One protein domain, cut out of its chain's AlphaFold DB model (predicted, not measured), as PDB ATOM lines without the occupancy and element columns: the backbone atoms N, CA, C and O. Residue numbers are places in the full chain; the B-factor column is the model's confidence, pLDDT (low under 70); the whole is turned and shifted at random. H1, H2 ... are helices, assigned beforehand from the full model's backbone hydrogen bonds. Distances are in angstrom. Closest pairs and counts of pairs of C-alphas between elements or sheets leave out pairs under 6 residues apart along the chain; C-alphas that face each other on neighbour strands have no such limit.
ATOM      1  N   TYR A   2     -52.432 -11.280 -34.943       79.44
ATOM      2  CA  TYR A   2     -53.315 -10.815 -36.029       79.44
ATOM      3  C   TYR A   2     -54.798 -10.926 -35.650       79.44
ATOM      4  O   TYR A   2     -55.453  -9.905 -35.593       79.44
ATOM      5  N   ASP A   3     -55.275 -12.118 -35.276       80.00
ATOM      6  CA  ASP A   3     -56.707 -12.329 -34.985       80.00
ATOM      7  C   ASP A   3     -57.171 -11.482 -33.779       80.00
ATOM      8  O   ASP A   3     -58.216 -10.859 -33.802       80.00
ATOM      9  N   TRP A   4     -56.313 -11.348 -32.761       84.19
ATOM     10  CA  TRP A   4     -56.563 -10.466 -31.613       84.19
ATOM     11  C   TRP A   4     -56.595  -8.971 -31.973       84.19
ATOM     12  O   TRP A   4     -57.310  -8.210 -31.336       84.19
ATOM     13  N   LEU A   5     -55.794  -8.536 -32.952       85.69
ATOM     14  CA  LEU A   5     -55.815  -7.156 -33.439       85.69
ATOM     15  C   LEU A   5     -57.017  -6.918 -34.353       85.69
ATOM     16  O   LEU A   5     -57.571  -5.834 -34.301       85.69
ATOM     17  N   ASP A   6     -57.425  -7.910 -35.145       84.06
ATOM     18  CA  ASP A   6     -58.606  -7.848 -36.022       84.06
ATOM     19  C   ASP A   6     -59.892  -7.611 -35.208       84.06
ATOM     20  O   ASP A   6     -60.777  -6.878 -35.630       84.06
ATOM     21  N   ASP A   7     -59.953  -8.152 -33.986       84.12
ATOM     22  CA  ASP A   7     -61.075  -7.942 -33.061       84.12
ATOM     23  C   ASP A   7     -61.121  -6.529 -32.434       84.12
ATOM     24  O   ASP A   7     -62.147  -6.136 -31.876       84.12
ATOM     25  N   ILE A   8     -60.010  -5.779 -32.447       89.50
ATOM     26  CA  ILE A   8     -59.850  -4.517 -31.689       89.50
ATOM     27  C   ILE A   8     -59.589  -3.313 -32.605       89.50
ATOM     28  O   ILE A   8     -59.893  -2.178 -32.236       89.50
ATOM     29  N   CYS A   9     -58.994  -3.532 -33.772       85.06
ATOM     30  CA  CYS A   9     -58.590  -2.505 -34.722       85.06
ATOM     31  C   CYS A   9     -59.453  -2.575 -35.982       85.06
ATOM     32  O   CYS A   9     -59.732  -3.659 -36.480       85.06
ATOM     33  N   ASP A  10     -59.813  -1.413 -36.531       81.12
ATOM     34  CA  ASP A  10     -60.689  -1.331 -37.708       81.12
ATOM     35  C   ASP A  10     -60.046  -1.885 -38.994       81.12
ATOM     36  O   ASP A  10     -60.753  -2.371 -39.874       81.12
ATOM     37  N   ASP A  11     -58.715  -1.801 -39.118       83.94
ATOM     38  CA  ASP A  11     -57.972  -2.274 -40.290       83.94
ATOM     39  C   ASP A  11     -56.637  -2.913 -39.880       83.94
ATOM     40  O   ASP A  11     -55.784  -2.284 -39.240       83.94
ATOM     41  N   VAL A  12     -56.461  -4.187 -40.239       86.31
ATOM     42  CA  VAL A  12     -55.270  -4.977 -39.919       86.31
ATOM     43  C   VAL A  12     -54.700  -5.600 -41.184       86.31
ATOM     44  O   VAL A  12     -55.191  -6.599 -41.713       86.31
ATOM     45  N   VAL A  13     -53.559  -5.067 -41.612       87.25
ATOM     46  CA  VAL A  13     -52.820  -5.572 -42.769       87.25
ATOM     47  C   VAL A  13     -51.790  -6.611 -42.331       87.25
ATOM     48  O   VAL A  13     -50.858  -6.327 -41.572       87.25
ATOM     49  N   LEU A  14     -51.911  -7.842 -42.839       88.88
ATOM     50  CA  LEU A  14     -50.885  -8.865 -42.646       88.88
ATOM     51  C   LEU A  14     -49.783  -8.688 -43.693       88.88
ATOM     52  O   LEU A  14     -50.003  -8.930 -44.872       88.88
ATOM     53  N   ALA A  15     -48.574  -8.327 -43.274       91.00
ATOM     54  CA  ALA A  15     -47.459  -8.136 -44.199       91.00
ATOM     55  C   ALA A  15     -46.693  -9.441 -44.502       91.00
ATOM     56  O   ALA A  15     -46.496 -10.296 -43.633       91.00
ATOM     57  N   HIS A  16     -46.186  -9.578 -45.729       90.25
ATOM     58  CA  HIS A  16     -45.342 -10.693 -46.148       90.25
ATOM     59  C   HIS A  16     -43.910 -10.523 -45.611       90.25
ATOM     60  O   HIS A  16     -43.139  -9.721 -46.150       90.25
ATOM     61  N   PRO A  17     -43.458 -11.348 -44.647       87.88
ATOM     62  CA  PRO A  17     -42.249 -11.067 -43.872       87.88
ATOM     63  C   PRO A  17     -40.973 -11.005 -44.719       87.88
ATOM     64  O   PRO A  17     -40.139 -10.133 -44.507       87.88
ATOM     65  N   LEU A  18     -40.818 -11.888 -45.717       89.50
ATOM     66  CA  LEU A  18     -39.623 -11.883 -46.576       89.50
ATOM     67  C   LEU A  18     -39.546 -10.653 -47.489       89.50
ATOM     68  O   LEU A  18     -38.463 -10.117 -47.695       89.50
ATOM     69  N   LYS A  19     -40.688 -10.201 -48.021       87.44
ATOM     70  CA  LYS A  19     -40.753  -9.029 -48.899       87.44
ATOM     71  C   LYS A  19     -40.552  -7.751 -48.093       87.44
ATOM     72  O   LYS A  19     -39.764  -6.911 -48.500       87.44
ATOM     73  N   VAL A  20     -41.180  -7.655 -46.916       89.94
ATOM     74  CA  VAL A  20     -40.923  -6.566 -45.963       89.94
ATOM     75  C   VAL A  20     -39.445  -6.510 -45.619       89.94
ATOM     76  O   VAL A  20     -38.848  -5.450 -45.731       89.94
ATOM     77  N   LYS A  21     -38.827  -7.644 -45.265       87.81
ATOM     78  CA  LYS A  21     -37.400  -7.677 -44.940       87.81
ATOM     79  C   LYS A  21     -36.533  -7.202 -46.109       87.81
ATOM     80  O   LYS A  21     -35.581  -6.484 -45.871       87.81
ATOM     81  N   ALA A  22     -36.870  -7.552 -47.349       85.50
ATOM     82  CA  ALA A  22     -36.125  -7.084 -48.518       85.50
ATOM     83  C   ALA A  22     -36.200  -5.556 -48.727       85.50
ATOM     84  O   ALA A  22     -35.275  -4.980 -49.288       85.50
ATOM     85  N   ILE A  23     -37.284  -4.909 -48.287       83.06
ATOM     86  CA  ILE A  23     -37.520  -3.463 -48.449       83.06
ATOM     87  C   ILE A  23     -37.008  -2.672 -47.236       83.06
ATOM     88  O   ILE A  23     -36.489  -1.570 -47.377       83.06
ATOM     89  N   ALA A  24     -37.176  -3.236 -46.043       81.56
ATOM     90  CA  ALA A  24     -36.974  -2.578 -44.758       81.56
ATOM     91  C   ALA A  24     -35.718  -3.061 -44.017       81.56
ATOM     92  O   ALA A  24     -35.588  -2.787 -42.823       81.56
ATOM     93  N   ASP A  25     -34.809  -3.802 -44.667       82.25
ATOM     94  CA  ASP A  25     -33.570  -4.224 -44.008       82.25
ATOM     95  C   ASP A  25     -32.711  -2.993 -43.702       82.25
ATOM     96  O   ASP A  25     -32.239  -2.287 -44.596       82.25
ATOM     97  N   ALA A  26     -32.514  -2.730 -42.415       79.31
ATOM     98  CA  ALA A  26     -31.705  -1.626 -41.929       79.31
ATOM     99  C   ALA A  26     -30.391  -2.148 -41.339       79.31
ATOM    100  O   ALA A  26     -30.327  -3.224 -40.748       79.31
ATOM    101  N   LYS A  27     -29.329  -1.335 -41.428       78.19
ATOM    102  CA  LYS A  27     -28.019  -1.648 -40.831       78.19
ATOM    103  C   LYS A  27     -28.087  -1.815 -39.305       78.19
ATOM    104  O   LYS A  27     -27.294  -2.557 -38.735       78.19
ATOM    105  N   ILE A  28     -29.012  -1.109 -38.651       82.12
ATOM    106  CA  ILE A  28     -29.277  -1.193 -37.213       82.12
ATOM    107  C   ILE A  28     -30.721  -1.653 -37.049       82.12
ATOM    108  O   ILE A  28     -31.642  -0.922 -37.410       82.12
ATOM    109  N   LYS A  29     -30.904  -2.850 -36.490       80.06
ATOM    110  CA  LYS A  29     -32.216  -3.455 -36.275       80.06
ATOM    111  C   LYS A  29     -32.621  -3.326 -34.812       80.06
ATOM    112  O   LYS A  29     -31.991  -3.922 -33.941       80.06
ATOM    113  N   THR A  30     -33.649  -2.528 -34.545       87.50
ATOM    114  CA  THR A  30     -34.243  -2.372 -33.208       87.50
ATOM    115  C   THR A  30     -35.750  -2.238 -33.356       87.50
ATOM    116  O   THR A  30     -36.202  -1.627 -34.323       87.50
ATOM    117  N   ASP A  31     -36.519  -2.725 -32.381       87.81
ATOM    118  CA  ASP A  31     -37.990  -2.719 -32.454       87.81
ATOM    119  C   ASP A  31     -38.567  -1.315 -32.705       87.81
ATOM    120  O   ASP A  31     -39.540  -1.157 -33.437       87.81
ATOM    121  N   LYS A  32     -37.928  -0.268 -32.161       88.75
ATOM    122  CA  LYS A  32     -38.335   1.132 -32.371       88.75
ATOM    123  C   LYS A  32     -38.160   1.584 -33.825       88.75
ATOM    124  O   LYS A  32     -39.038   2.255 -34.372       88.75
ATOM    125  N   ILE A  33     -37.017   1.261 -34.434       87.38
ATOM    126  CA  ILE A  33     -36.728   1.618 -35.830       87.38
ATOM    127  C   ILE A  33     -37.645   0.813 -36.749       87.38
ATOM    128  O   ILE A  33     -38.304   1.401 -37.603       87.38
ATOM    129  N   ASP A  34     -37.765  -0.492 -36.509       86.50
ATOM    130  CA  ASP A  34     -38.588  -1.396 -37.314       86.50
ATOM    131  C   ASP A  34     -40.066  -0.970 -37.292       86.50
ATOM    132  O   ASP A  34     -40.695  -0.881 -38.346       86.50
ATOM    133  N   ALA A  35     -40.611  -0.605 -36.125       89.50
ATOM    134  CA  ALA A  35     -41.980  -0.095 -36.009       89.50
ATOM    135  C   ALA A  35     -42.193   1.211 -36.797       89.50
ATOM    136  O   ALA A  35     -43.210   1.375 -37.472       89.50
ATOM    137  N   THR A  36     -41.218   2.123 -36.754       90.88
ATOM    138  CA  THR A  36     -41.284   3.400 -37.486       90.88
ATOM    139  C   THR A  36     -41.248   3.168 -38.998       90.88
ATOM    140  O   THR A  36     -42.024   3.766 -39.745       90.88
ATOM    141  N   VAL A  37     -40.383   2.263 -39.458       90.00
ATOM    142  CA  VAL A  37     -40.268   1.895 -40.875       90.00
ATOM    143  C   VAL A  37     -41.560   1.243 -41.368       90.00
ATOM    144  O   VAL A  37     -42.079   1.640 -42.410       90.00
ATOM    145  N   LEU A  38     -42.130   0.306 -40.605       89.88
ATOM    146  CA  LEU A  38     -43.412  -0.323 -40.934       89.88
ATOM    147  C   LEU A  38     -44.558   0.694 -41.002       89.88
ATOM    148  O   LEU A  38     -45.355   0.636 -41.934       89.88
ATOM    149  N   ALA A  39     -44.612   1.655 -40.076       90.75
ATOM    150  CA  ALA A  39     -45.609   2.726 -40.110       90.75
ATOM    151  C   ALA A  39     -45.471   3.600 -41.368       90.75
ATOM    152  O   ALA A  39     -46.471   3.962 -41.988       90.75
ATOM    153  N   HIS A  40     -44.240   3.910 -41.784       91.94
ATOM    154  CA  HIS A  40     -44.003   4.633 -43.032       91.94
ATOM    155  C   HIS A  40     -44.403   3.830 -44.269       91.94
ATOM    156  O   HIS A  40     -44.993   4.410 -45.178       91.94
ATOM    157  N   LEU A  41     -44.120   2.524 -44.296       91.25
ATOM    158  CA  LEU A  41     -44.539   1.642 -45.386       91.25
ATOM    159  C   LEU A  41     -46.062   1.555 -45.483       91.25
ATOM    160  O   LEU A  41     -46.593   1.650 -46.585       91.25
ATOM    161  N   LEU A  42     -46.755   1.429 -44.348       90.56
ATOM    162  CA  LEU A  42     -48.216   1.391 -44.302       90.56
ATOM    163  C   LEU A  42     -48.816   2.717 -44.777       90.56
ATOM    164  O   LEU A  42     -49.679   2.727 -45.645       90.56
ATOM    165  N   ARG A  43     -48.296   3.853 -44.288       91.00
ATOM    166  CA  ARG A  43     -48.744   5.190 -44.717       91.00
ATOM    167  C   ARG A  43     -48.539   5.431 -46.216       91.00
ATOM    168  O   ARG A  43     -49.282   6.201 -46.813       91.00
ATOM    169  N   ALA A  44     -47.490   4.852 -46.796       92.56
ATOM    170  CA  ALA A  44     -47.155   5.006 -48.208       92.56
ATOM    171  C   ALA A  44     -47.856   3.983 -49.120       92.56
ATOM    172  O   ALA A  44     -47.588   4.003 -50.317       92.56
ATOM    173  N   ASP A  45     -48.705   3.104 -48.575       87.88
ATOM    174  CA  ASP A  45     -49.341   1.997 -49.304       87.88
ATOM    175  C   ASP A  45     -48.318   1.061 -49.990       87.88
ATOM    176  O   ASP A  45     -48.494   0.570 -51.102       87.88
TER     177      ASP A  45
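AT A GLANCE: This is residues 2 to 45 of the 97 residues of the protein "Transposase family protein" of Rhizobium leguminosarum (UniProt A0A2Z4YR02). A small helix, H1, sits at one end of a stretched link, away from two helices, H2 and H3, that stand at right angles to each other. Residues 6 to 11, of which 6 belongs to H1, and 27 to 32, of which 31 and 32 belong to H3, stick out. The 44 printed residues hold three named helices, in the order H1, H2, H3, and no named strand: all helix. The whole is loose, with a radius of gyration of the C-alphas of 11.6 A, and spans 35 by 19 by 18 A.

IN THESE COORDINATES: Find C-alpha 2 at (-53.315, -10.815, -36.029), where H1 begins, residues 2 to 6. H2 is residues 17 to 24, 10.0 A long. H3, residues 31 to 43, runs 18.1 A to C-alpha 43 at (-48.744, 5.190, -44.717).

HOW THE PARTS SIT: Look at Ala 24 and Val 37, the closest C-alphas of H2 and H3, 6.8 A apart. These helices only just touch, with 3 pairs of C-alphas within 8 A, and H3 does so with residues 34 to 38 alone. Their lines are about perpendicular, at 90 degrees. H1 is apart from both. In H1, H2 and H3 every O i to N i+4 pair is within hydrogen-bond range.

THE WHOLE: The two farthest C-alphas, of Asp 7 and Lys 27, are 34.5 A apart. The printed part has no cut, both links are short, and no printed residue is under 70 in pLDDT.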